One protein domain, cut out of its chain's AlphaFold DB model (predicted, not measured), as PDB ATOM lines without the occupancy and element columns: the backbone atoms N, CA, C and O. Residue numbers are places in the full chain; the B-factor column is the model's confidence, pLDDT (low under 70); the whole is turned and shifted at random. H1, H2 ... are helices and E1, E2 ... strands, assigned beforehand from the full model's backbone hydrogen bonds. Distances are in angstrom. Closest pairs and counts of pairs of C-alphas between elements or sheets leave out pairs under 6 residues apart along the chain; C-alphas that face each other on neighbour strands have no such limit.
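AT A GLANCE: This is residues 123 to 187 of the 189 residues of an uncharacterized protein of Mucinivorans hirudinis (UniProt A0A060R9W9). Picture a small, strongly twisted sheet of three antiparallel strands side by side, with E1 between E2 and E3, and a short helix, H1, that only grazes it. After E2 a long loop, residues 145 to 162, swings out and comes back to pair briefly with the end of E2 before leading to H1. The printed part has 65 residues with one named helix and three named strands, in the chain order E1, E2, H1, E3; under half of the residues are in named elements, and the class is mostly strand. It is compact, with a radius of gyration of the C-alphas of 11.4 A, and spans 31 by 22 by 19 A.

IN THESE COORDINATES: Begin with the sheet's inner strand: find C-alpha 125 at (13.572, 79.073, -135.506), from which E1, residues 125 to 132, runs 20.2 A and bends by 59 degrees at residue 128. E2, residues 139 to 144, measures 15.8 A from first to last C-alpha. E3, residues 177 to 186, is the longest strand; it bends by 78 degrees at residue 181 and ends, 22.0 A from its start, at C-alpha 186, (18.759, 79.616, -135.814). Look for H1 at residues 163 to 168, where C-alpha 163 stands at (10.944, 68.966, -133.231); it is 8.7 A long.

HOW THE PARTS SIT: The sheet runs E2, E1, E3, with E2 and E3 as its edge strands. E1 and E3 are antiparallel at 162 degrees; look for N 127 and O 184, 2.9 A apart, and N 178 and O 131, 2.9 A, both within hydrogen-bond range. E1 and E2 form a hairpin, antiparallel at 137 degrees, with N 128 and O 141 within hydrogen-bond range at 3.0 A. The C-alphas of Asp 140 and Cys 129 face each other at 4.4 A. Residues 143 to 144 of E2 also pair, parallel, with residues 158 to 159. H1 is on the sheet but only grazes it, with its residues 166 to 168. E2, H1 and E3 form a split strand-helix-strand unit, two strands running the same way with E1 between them in the sheet; its crossover is right-handed. In H1 every O i to N i+4 pair is within hydrogen-bond range.

THE WHOLE: The two C-alphas farthest apart are those of Asp 151 and Phe 172, at 31.8 A, while those of Pro 123 and Asn 187, the first and last printed, are 5.4 A apart. The link from E2 to H1, 18 residues, is long; those from E1 to E2 and from H1 to E3 are short. The printed part has no cut. The mean pLDDT of the printed part is 90.3, and no printed residue is under 70.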
ATOM      1  N   PRO A 123      17.469  75.488-130.913       94.88
ATOM      2  CA  PRO A 123      17.131  76.559-131.843       94.88
ATOM      3  C   PRO A 123      15.697  77.060-131.640       94.88
ATOM      4  O   PRO A 123      14.774  76.268-131.433       94.88
ATOM      5  N   LEU A 124      15.495  78.371-131.782       94.31
ATOM      6  CA  LEU A 124      14.170  78.998-131.715       94.31
ATOM      7  C   LEU A 124      13.421  78.960-133.051       94.31
ATOM      8  O   LEU A 124      12.191  78.862-133.060       94.31
ATOM      9  N   TYR A 125      14.144  79.007-134.167       95.31
ATOM     10  CA  TYR A 125      13.572  79.073-135.506       95.31
ATOM     11  C   TYR A 125      14.227  78.078-136.458       95.31
ATOM     12  O   TYR A 125      15.330  77.569-136.238       95.31
ATOM     13  N   VAL A 126      13.523  77.818-137.554       97.06
ATOM     14  CA  VAL A 126      14.030  77.068-138.695       97.06
ATOM     15  C   VAL A 126      13.614  77.751-139.992       97.06
ATOM     16  O   VAL A 126      12.439  78.063-140.194       97.06
ATOM     17  N   SER A 127      14.583  77.950-140.880       97.31
ATOM     18  CA  SER A 127      14.336  78.323-142.270       97.31
ATOM     19  C   SER A 127      14.132  77.058-143.101       97.31
ATOM     20  O   SER A 127      14.925  76.108-143.038       97.31
ATOM     21  N   CYS A 128      13.041  77.012-143.858       97.00
ATOM     22  CA  CYS A 128      12.635  75.831-144.610       97.00
ATOM     23  C   CYS A 128      11.795  76.202-145.836       97.00
ATOM     24  O   CYS A 128      11.403  77.352-146.011       97.00
ATOM     25  N   CYS A 129      11.507  75.208-146.674       94.69
ATOM     26  CA  CYS A 129      10.651  75.354-147.842       94.69
ATOM     27  C   CYS A 129       9.394  74.513-147.693       94.69
ATOM     28  O   CYS A 129       9.460  73.297-147.462       94.69
ATOM     29  N   VAL A 130       8.243  75.146-147.884       93.38
ATOM     30  CA  VAL A 130       6.942  74.487-147.851       93.38
ATOM     31  C   VAL A 130       6.257  74.537-149.205       93.38
ATOM     32  O   VAL A 130       6.493  75.411-150.044       93.38
ATOM     33  N   LYS A 131       5.340  73.597-149.389       90.19
ATOM     34  CA  LYS A 131       4.438  73.551-150.522       90.19
ATOM     35  C   LYS A 131       2.994  73.502-150.054       90.19
ATOM     36  O   LYS A 131       2.617  72.577-149.341       90.19
ATOM     37  N   PHE A 132       2.174  74.425-150.544       88.44
ATOM     38  CA  PHE A 132       0.726  74.381-150.354       88.44
ATOM     39  C   PHE A 132       0.049  73.353-151.265       88.44
ATOM     40  O   PHE A 132       0.452  73.140-152.414       88.44
ATOM     41  N   LEU A 133      -1.035  72.756-150.767       83.12
ATOM     42  CA  LEU A 133      -1.833  71.766-151.501       83.12
ATOM     43  C   LEU A 133      -2.748  72.382-152.583       83.12
ATOM     44  O   LEU A 133      -3.518  71.668-153.219       83.12
ATOM     45  N   ASP A 134      -2.668  73.695-152.809       80.44
ATOM     46  CA  ASP A 134      -3.512  74.470-153.729       80.44
ATOM     47  C   ASP A 134      -2.825  74.822-155.067       80.44
ATOM     48  O   ASP A 134      -3.279  75.702-155.797       80.44
ATOM     49  N   ASN A 135      -1.745  74.110-155.411       72.88
ATOM     50  CA  ASN A 135      -0.884  74.354-156.577       72.88
ATOM     51  C   ASN A 135      -0.100  75.679-156.560       72.88
ATOM     52  O   ASN A 135       0.528  76.012-157.570       72.88
ATOM     53  N   SER A 136      -0.053  76.402-155.436       85.25
ATOM     54  CA  SER A 136       0.840  77.556-155.291       85.25
ATOM     55  C   SER A 136       2.316  77.164-155.473       85.25
ATOM     56  O   SER A 136       2.678  75.999-155.281       85.25
ATOM     57  N   PRO A 137       3.203  78.095-155.861       85.81
ATOM     58  CA  PRO A 137       4.642  77.841-155.907       85.81
ATOM     59  C   PRO A 137       5.207  77.353-154.563       85.81
ATOM     60  O   PRO A 137       4.569  77.489-153.519       85.81
ATOM     61  N   LEU A 138       6.416  76.788-154.603       88.94
ATOM     62  CA  LEU A 138       7.207  76.565-153.390       88.94
ATOM     63  C   LEU A 138       7.442  77.901-152.673       88.94
ATOM     64  O   LEU A 138       7.600  78.934-153.329       88.94
ATOM     65  N   CYS A 139       7.431  77.871-151.344       92.56
ATOM     66  CA  CYS A 139       7.538  79.057-150.509       92.56
ATOM     67  C   CYS A 139       8.580  78.837-149.416       92.56
ATOM     68  O   CYS A 139       8.448  77.907-148.616       92.56
ATOM     69  N   ASP A 140       9.580  79.712-149.369       95.88
ATOM     70  CA  ASP A 140      10.546  79.742-148.279       95.88
ATOM     71  C   ASP A 140       9.927  80.465-147.086       95.88
ATOM     72  O   ASP A 140       9.364  81.555-147.217       95.88
ATOM     73  N   VAL A 141       9.994  79.830-145.923       96.06
ATOM     74  CA  VAL A 141       9.303  80.268-144.715       96.06
ATOM     75  C   VAL A 141      10.163  80.051-143.480       96.06
ATOM     76  O   VAL A 141      11.009  79.154-143.430       96.06
ATOM     77  N   THR A 142       9.879  80.844-142.451       96.62
ATOM     78  CA  THR A 142      10.450  80.662-141.119       96.62
ATOM     79  C   THR A 142       9.399  80.070-140.192       96.62
ATOM     80  O   THR A 142       8.312  80.628-140.024       96.62
ATOM     81  N   ILE A 143       9.720  78.926-139.593       96.00
ATOM     82  CA  ILE A 143       8.879  78.256-138.599       96.00
ATOM     83  C   ILE A 143       9.523  78.432-137.230       96.00
ATOM     84  O   ILE A 143      10.726  78.238-137.070       96.00
ATOM     85  N   LYS A 144       8.714  78.777-136.232       95.50
ATOM     86  CA  LYS A 144       9.148  78.890-134.840       95.50
ATOM     87  C   LYS A 144       8.963  77.563-134.116       95.50
ATOM     88  O   LYS A 144       7.961  76.884-134.329       95.50
ATOM     89  N   LEU A 145       9.919  77.187-133.272       94.31
ATOM     90  CA  LEU A 145       9.995  75.868-132.628       94.31
ATOM     91  C   LEU A 145       9.535  75.867-131.162       94.31
ATOM     92  O   LEU A 145       9.734  74.890-130.439       94.31
ATOM     93  N   ASN A 146       8.875  76.940-130.728       87.38
ATOM     94  CA  ASN A 146       8.204  77.036-129.439       87.38
ATOM     95  C   ASN A 146       6.870  77.810-129.573       87.38
ATOM     96  O   ASN A 146       6.454  78.163-130.674       87.38
ATOM     97  N   ASN A 147       6.168  78.043-128.458       80.69
ATOM     98  CA  ASN A 147       4.899  78.797-128.439       80.69
ATOM     99  C   ASN A 147       5.010  80.165-127.757       80.69
ATOM    100  O   ASN A 147       3.986  80.771-127.437       80.69
ATOM    101  N   GLU A 148       6.218  80.600-127.422       83.62
ATOM    102  CA  GLU A 148       6.393  81.889-126.763       83.62
ATOM    103  C   GLU A 148       6.233  82.978-127.812       83.62
ATOM    104  O   GLU A 148       6.734  82.820-128.917       83.62
ATOM    105  N   LEU A 149       5.500  84.046-127.503       80.56
ATOM    106  CA  LEU A 149       5.364  85.164-128.434       80.56
ATOM    107  C   LEU A 149       6.573  86.090-128.303       80.56
ATOM    108  O   LEU A 149       7.025  86.341-127.183       80.56
ATOM    109  N   ASP A 150       7.059  86.616-129.422       81.75
ATOM    110  CA  ASP A 150       8.115  87.625-129.448       81.75
ATOM    111  C   ASP A 150       7.910  88.680-130.543       81.75
ATOM    112  O   ASP A 150       6.957  88.668-131.320       81.75
ATOM    113  N   ASP A 151       8.820  89.646-130.555       81.44
ATOM    114  CA  ASP A 151       8.838  90.815-131.423       81.44
ATOM    115  C   ASP A 151       8.907  90.460-132.922       81.44
ATOM    116  O   ASP A 151       8.600  91.305-133.762       81.44
ATOM    117  N   GLN A 152       9.349  89.242-133.256       83.69
ATOM    118  CA  GLN A 152       9.571  88.749-134.616       83.69
ATOM    119  C   GLN A 152       8.424  87.865-135.121       83.69
ATOM    120  O   GLN A 152       8.473  87.392-136.256       83.69
ATOM    121  N   ASP A 153       7.367  87.667-134.327       84.88
ATOM    122  CA  ASP A 153       6.231  86.805-134.677       84.88
ATOM    123  C   ASP A 153       5.513  87.213-135.976       84.88
ATOM    124  O   ASP A 153       4.925  86.359-136.638       84.88
ATOM    125  N   ASP A 154       5.596  88.484-136.387       87.88
ATOM    126  CA  ASP A 154       5.061  88.966-137.671       87.88
ATOM    127  C   ASP A 154       5.794  88.364-138.892       87.88
ATOM    128  O   ASP A 154       5.257  88.362-140.003       87.88
ATOM    129  N   LEU A 155       7.020  87.861-138.702       89.94
ATOM    130  CA  LEU A 155       7.829  87.185-139.723       89.94
ATOM    131  C   LEU A 155       7.669  85.656-139.682       89.94
ATOM    132  O   LEU A 155       8.142  84.959-140.583       89.94
ATOM    133  N   VAL A 156       7.009  85.124-138.649       93.25
ATOM    134  CA  VAL A 156       6.821  83.687-138.445       93.25
ATOM    135  C   VAL A 156       5.642  83.196-139.277       93.25
ATOM    136  O   VAL A 156       4.510  83.655-139.147       93.25
ATOM    137  N   PHE A 157       5.899  82.194-140.112       94.75
ATOM    138  CA  PHE A 157       4.871  81.560-140.928       94.75
ATOM    139  C   PHE A 157       4.020  80.570-140.126       94.75
ATOM    140  O   PHE A 157       2.801  80.502-140.288       94.75
ATOM    141  N   TYR A 158       4.666  79.768-139.278       94.38
ATOM    142  CA  TYR A 158       4.017  78.689-138.539       94.38
ATOM    143  C   TYR A 158       4.735  78.396-137.219       94.38
ATOM    144  O   TYR A 158       5.925  78.678-137.078       94.38
ATOM    145  N   TYR A 159       4.017  77.794-136.271       94.25
ATOM    146  CA  TYR A 159       4.532  77.433-134.950       94.25
ATOM    147  C   TYR A 159       4.498  75.917-134.772       94.25
ATOM    148  O   TYR A 159       3.445  75.284-134.861       94.25
ATOM    149  N   CYS A 160       5.650  75.345-134.459       94.81
ATOM    150  CA  CYS A 160       5.820  73.972-134.016       94.81
ATOM    151  C   CYS A 160       6.187  73.997-132.533       94.81
ATOM    152  O   CYS A 160       7.077  74.728-132.126       94.81
ATOM    153  N   LYS A 161       5.531  73.189-131.695       90.12
ATOM    154  CA  LYS A 161       5.808  73.166-130.246       90.12
ATOM    155  C   LYS A 161       7.010  72.300-129.896       90.12
ATOM    156  O   LYS A 161       7.402  72.239-128.735       90.12
ATOM    157  N   SER A 162       7.492  71.533-130.867       91.25
ATOM    158  CA  SER A 162       8.577  70.581-130.715       91.25
ATOM    159  C   SER A 162       9.171  70.213-132.073       91.25
ATOM    160  O   SER A 162       8.540  70.391-133.118       91.25
ATOM    161  N   LEU A 163      10.349  69.587-132.048       94.25
ATOM    162  CA  LEU A 163      10.944  68.966-133.231       94.25
ATOM    163  C   LEU A 163      10.028  67.893-133.848       94.25
ATOM    164  O   LEU A 163       9.992  67.729-135.065       94.25
ATOM    165  N   THR A 164       9.253  67.178-133.027       94.19
ATOM    166  CA  THR A 164       8.269  66.194-133.505       94.19
ATOM    167  C   THR A 164       7.178  66.858-134.339       94.19
ATOM    168  O   THR A 164       6.805  66.323-135.382       94.19
ATOM    169  N   ASP A 165       6.713  68.039-133.927       94.44
ATOM    170  CA  ASP A 165       5.709  68.791-134.682       94.44
ATOM    171  C   ASP A 165       6.283  69.211-136.039       94.44
ATOM    172  O   ASP A 165       5.646  68.981-137.065       94.44
ATOM    173  N   LEU A 166       7.524  69.715-136.070       95.81
ATOM    174  CA  LEU A 166       8.220  70.059-137.317       95.81
ATOM    175  C   LEU A 166       8.324  68.846-138.256       95.81
ATOM    176  O   LEU A 166       8.028  68.941-139.445       95.81
ATOM    177  N   LYS A 167       8.688  67.676-137.722       95.69
ATOM    178  CA  LYS A 167       8.791  66.434-138.505       95.69
ATOM    179  C   LYS A 167       7.447  65.938-139.027       95.69
ATOM    180  O   LYS A 167       7.426  65.283-140.071       95.69
ATOM    181  N   SER A 168       6.346  66.231-138.336       94.19
ATOM    182  CA  SER A 168       5.004  65.860-138.799       94.19
ATOM    183  C   SER A 168       4.561  66.663-140.027       94.19
ATOM    184  O   SER A 168       3.773  66.166-140.824       94.19
ATOM    185  N   LEU A 169       5.147  67.847-140.259       94.69
ATOM    186  CA  LEU A 169       4.920  68.633-141.479       94.69
ATOM    187  C   LEU A 169       5.496  67.969-142.742       94.69
ATOM    188  O   LEU A 169       5.172  68.389-143.849       94.69
ATOM    189  N   CYS A 170       6.326  66.929-142.609       92.81
ATOM    190  CA  CYS A 170       6.803  66.128-143.743       92.81
ATOM    191  C   CYS A 170       5.754  65.103-144.235       92.81
ATOM    192  O   CYS A 170       5.999  64.400-145.215       92.81
ATOM    193  N   GLU A 171       4.627  64.939-143.531       88.06
ATOM    194  CA  GLU A 171       3.590  63.957-143.863       88.06
ATOM    195  C   GLU A 171       2.547  64.520-144.836       88.06
ATOM    196  O   GLU A 171       2.047  65.632-144.681       88.06
ATOM    197  N   PHE A 172       2.156  63.716-145.828       80.19
ATOM    198  CA  PHE A 172       1.072  64.082-146.736       80.19
ATOM    199  C   PHE A 172      -0.291  63.973-146.041       80.19
ATOM    200  O   PHE A 172      -0.644  62.918-145.514       80.19
ATOM    201  N   GLY A 173      -1.099  65.033-146.137       70.62
ATOM    202  CA  GLY A 173      -2.527  65.003-145.797       70.62
ATOM    203  C   GLY A 173      -2.889  65.381-144.358       70.62
ATOM    204  O   GLY A 173      -4.031  65.160-143.958       70.62
ATOM    205  N   THR A 174      -1.962  65.948-143.585       71.62
ATOM    206  CA  THR A 174      -2.207  66.399-142.201       71.62
ATOM    207  C   THR A 174      -2.515  67.900-142.081       71.62
ATOM    208  O   THR A 174      -3.086  68.311-141.072       71.62
ATOM    209  N   GLY A 175      -2.217  68.711-143.104       80.38
ATOM    210  CA  GLY A 175      -2.451  70.162-143.114       80.38
ATOM    211  C   GLY A 175      -2.550  70.762-144.522       80.38
ATOM    212  O   GLY A 175      -2.576  70.034-145.510       80.38
ATOM    213  N   ASP A 176      -2.601  72.095-144.606       88.25
ATOM    214  CA  ASP A 176      -2.748  72.846-145.870       88.25
ATOM    215  C   ASP A 176      -1.440  72.956-146.679       88.25
ATOM    216  O   ASP A 176      -1.437  73.400-147.833       88.25
ATOM    217  N   PHE A 177      -0.321  72.543-146.081       91.38
ATOM    218  CA  PHE A 177       1.003  72.536-146.686       91.38
ATOM    219  C   PHE A 177       1.831  71.340-146.205       91.38
ATOM    220  O   PHE A 177       1.513  70.713-145.195       91.38
ATOM    221  N   ILE A 178       2.911  71.055-146.929       91.69
ATOM    222  CA  ILE A 178       3.933  70.067-146.571       91.69
ATOM    223  C   ILE A 178       5.315  70.722-146.563       91.69
ATOM    224  O   ILE A 178       5.599  71.594-147.385       91.69
ATOM    225  N   LEU A 179       6.181  70.299-145.648       93.56
ATOM    226  CA  LEU A 179       7.591  70.676-145.614       93.56
ATOM    227  C   LEU A 179       8.344  69.827-146.643       93.56
ATOM    228  O   LEU A 179       8.281  68.598-146.612       93.56
ATOM    229  N   THR A 180       9.022  70.493-147.571       91.88
ATOM    230  CA  THR A 180       9.721  69.861-148.704       91.88
ATOM    231  C   THR A 180      11.235  69.926-148.568       91.88
ATOM    232  O   THR A 180      11.927  69.035-149.052       91.88
ATOM    233  N   GLU A 181      11.747  70.941-147.872       93.69
ATOM    234  CA  GLU A 181      13.171  71.093-147.608       93.69
ATOM    235  C   GLU A 181      13.417  71.856-146.298       93.69
ATOM    236  O   GLU A 181      12.605  72.683-145.892       93.69
ATOM    237  N   ILE A 182      14.544  71.581-145.646       96.69
ATOM    238  CA  ILE A 182      15.067  72.308-144.486       96.69
ATOM    239  C   ILE A 182      16.437  72.916-144.814       96.69
ATOM    240  O   ILE A 182      17.308  72.243-145.380       96.69
ATOM    241  N   TYR A 183      16.623  74.185-144.444       96.62
ATOM    242  CA  TYR A 183      17.813  74.964-144.782       96.62
ATOM    243  C   TYR A 183      18.733  75.190-143.592       96.62
ATOM    244  O   TYR A 183      19.912  74.850-143.677       96.62
ATOM    245  N   GLU A 184      18.211  75.722-142.487       96.81
ATOM    246  CA  GLU A 184      19.026  76.133-141.340       96.81
ATOM    247  C   GLU A 184      18.189  76.249-140.061       96.81
ATOM    248  O   GLU A 184      17.013  76.607-140.114       96.81
ATOM    249  N   PHE A 185      18.813  75.953-138.919       97.31
ATOM    250  CA  PHE A 185      18.288  76.241-137.583       97.31
ATOM    251  C   PHE A 185      18.982  77.481-137.019       97.31
ATOM    252  O   PHE A 185      20.193  77.623-137.185       97.31
ATOM    253  N   SER A 186      18.238  78.348-136.333       94.75
ATOM    254  CA  SER A 186      18.759  79.616-135.814       94.75
ATOM    255  C   SER A 186      18.044  80.067-134.536       94.75
ATOM    256  O   SER A 186      16.968  79.576-134.187       94.75
ATOM    257  N   ASN A 187      18.639  81.043-133.847       91.44
ATOM    258  CA  ASN A 187      18.011  81.785-132.745       91.44
ATOM    259  C   ASN A 187      17.545  83.191-133.152       91.44
ATOM    260  O   ASN A 187      17.024  83.926-132.320       91.44
TER     261      ASN A 187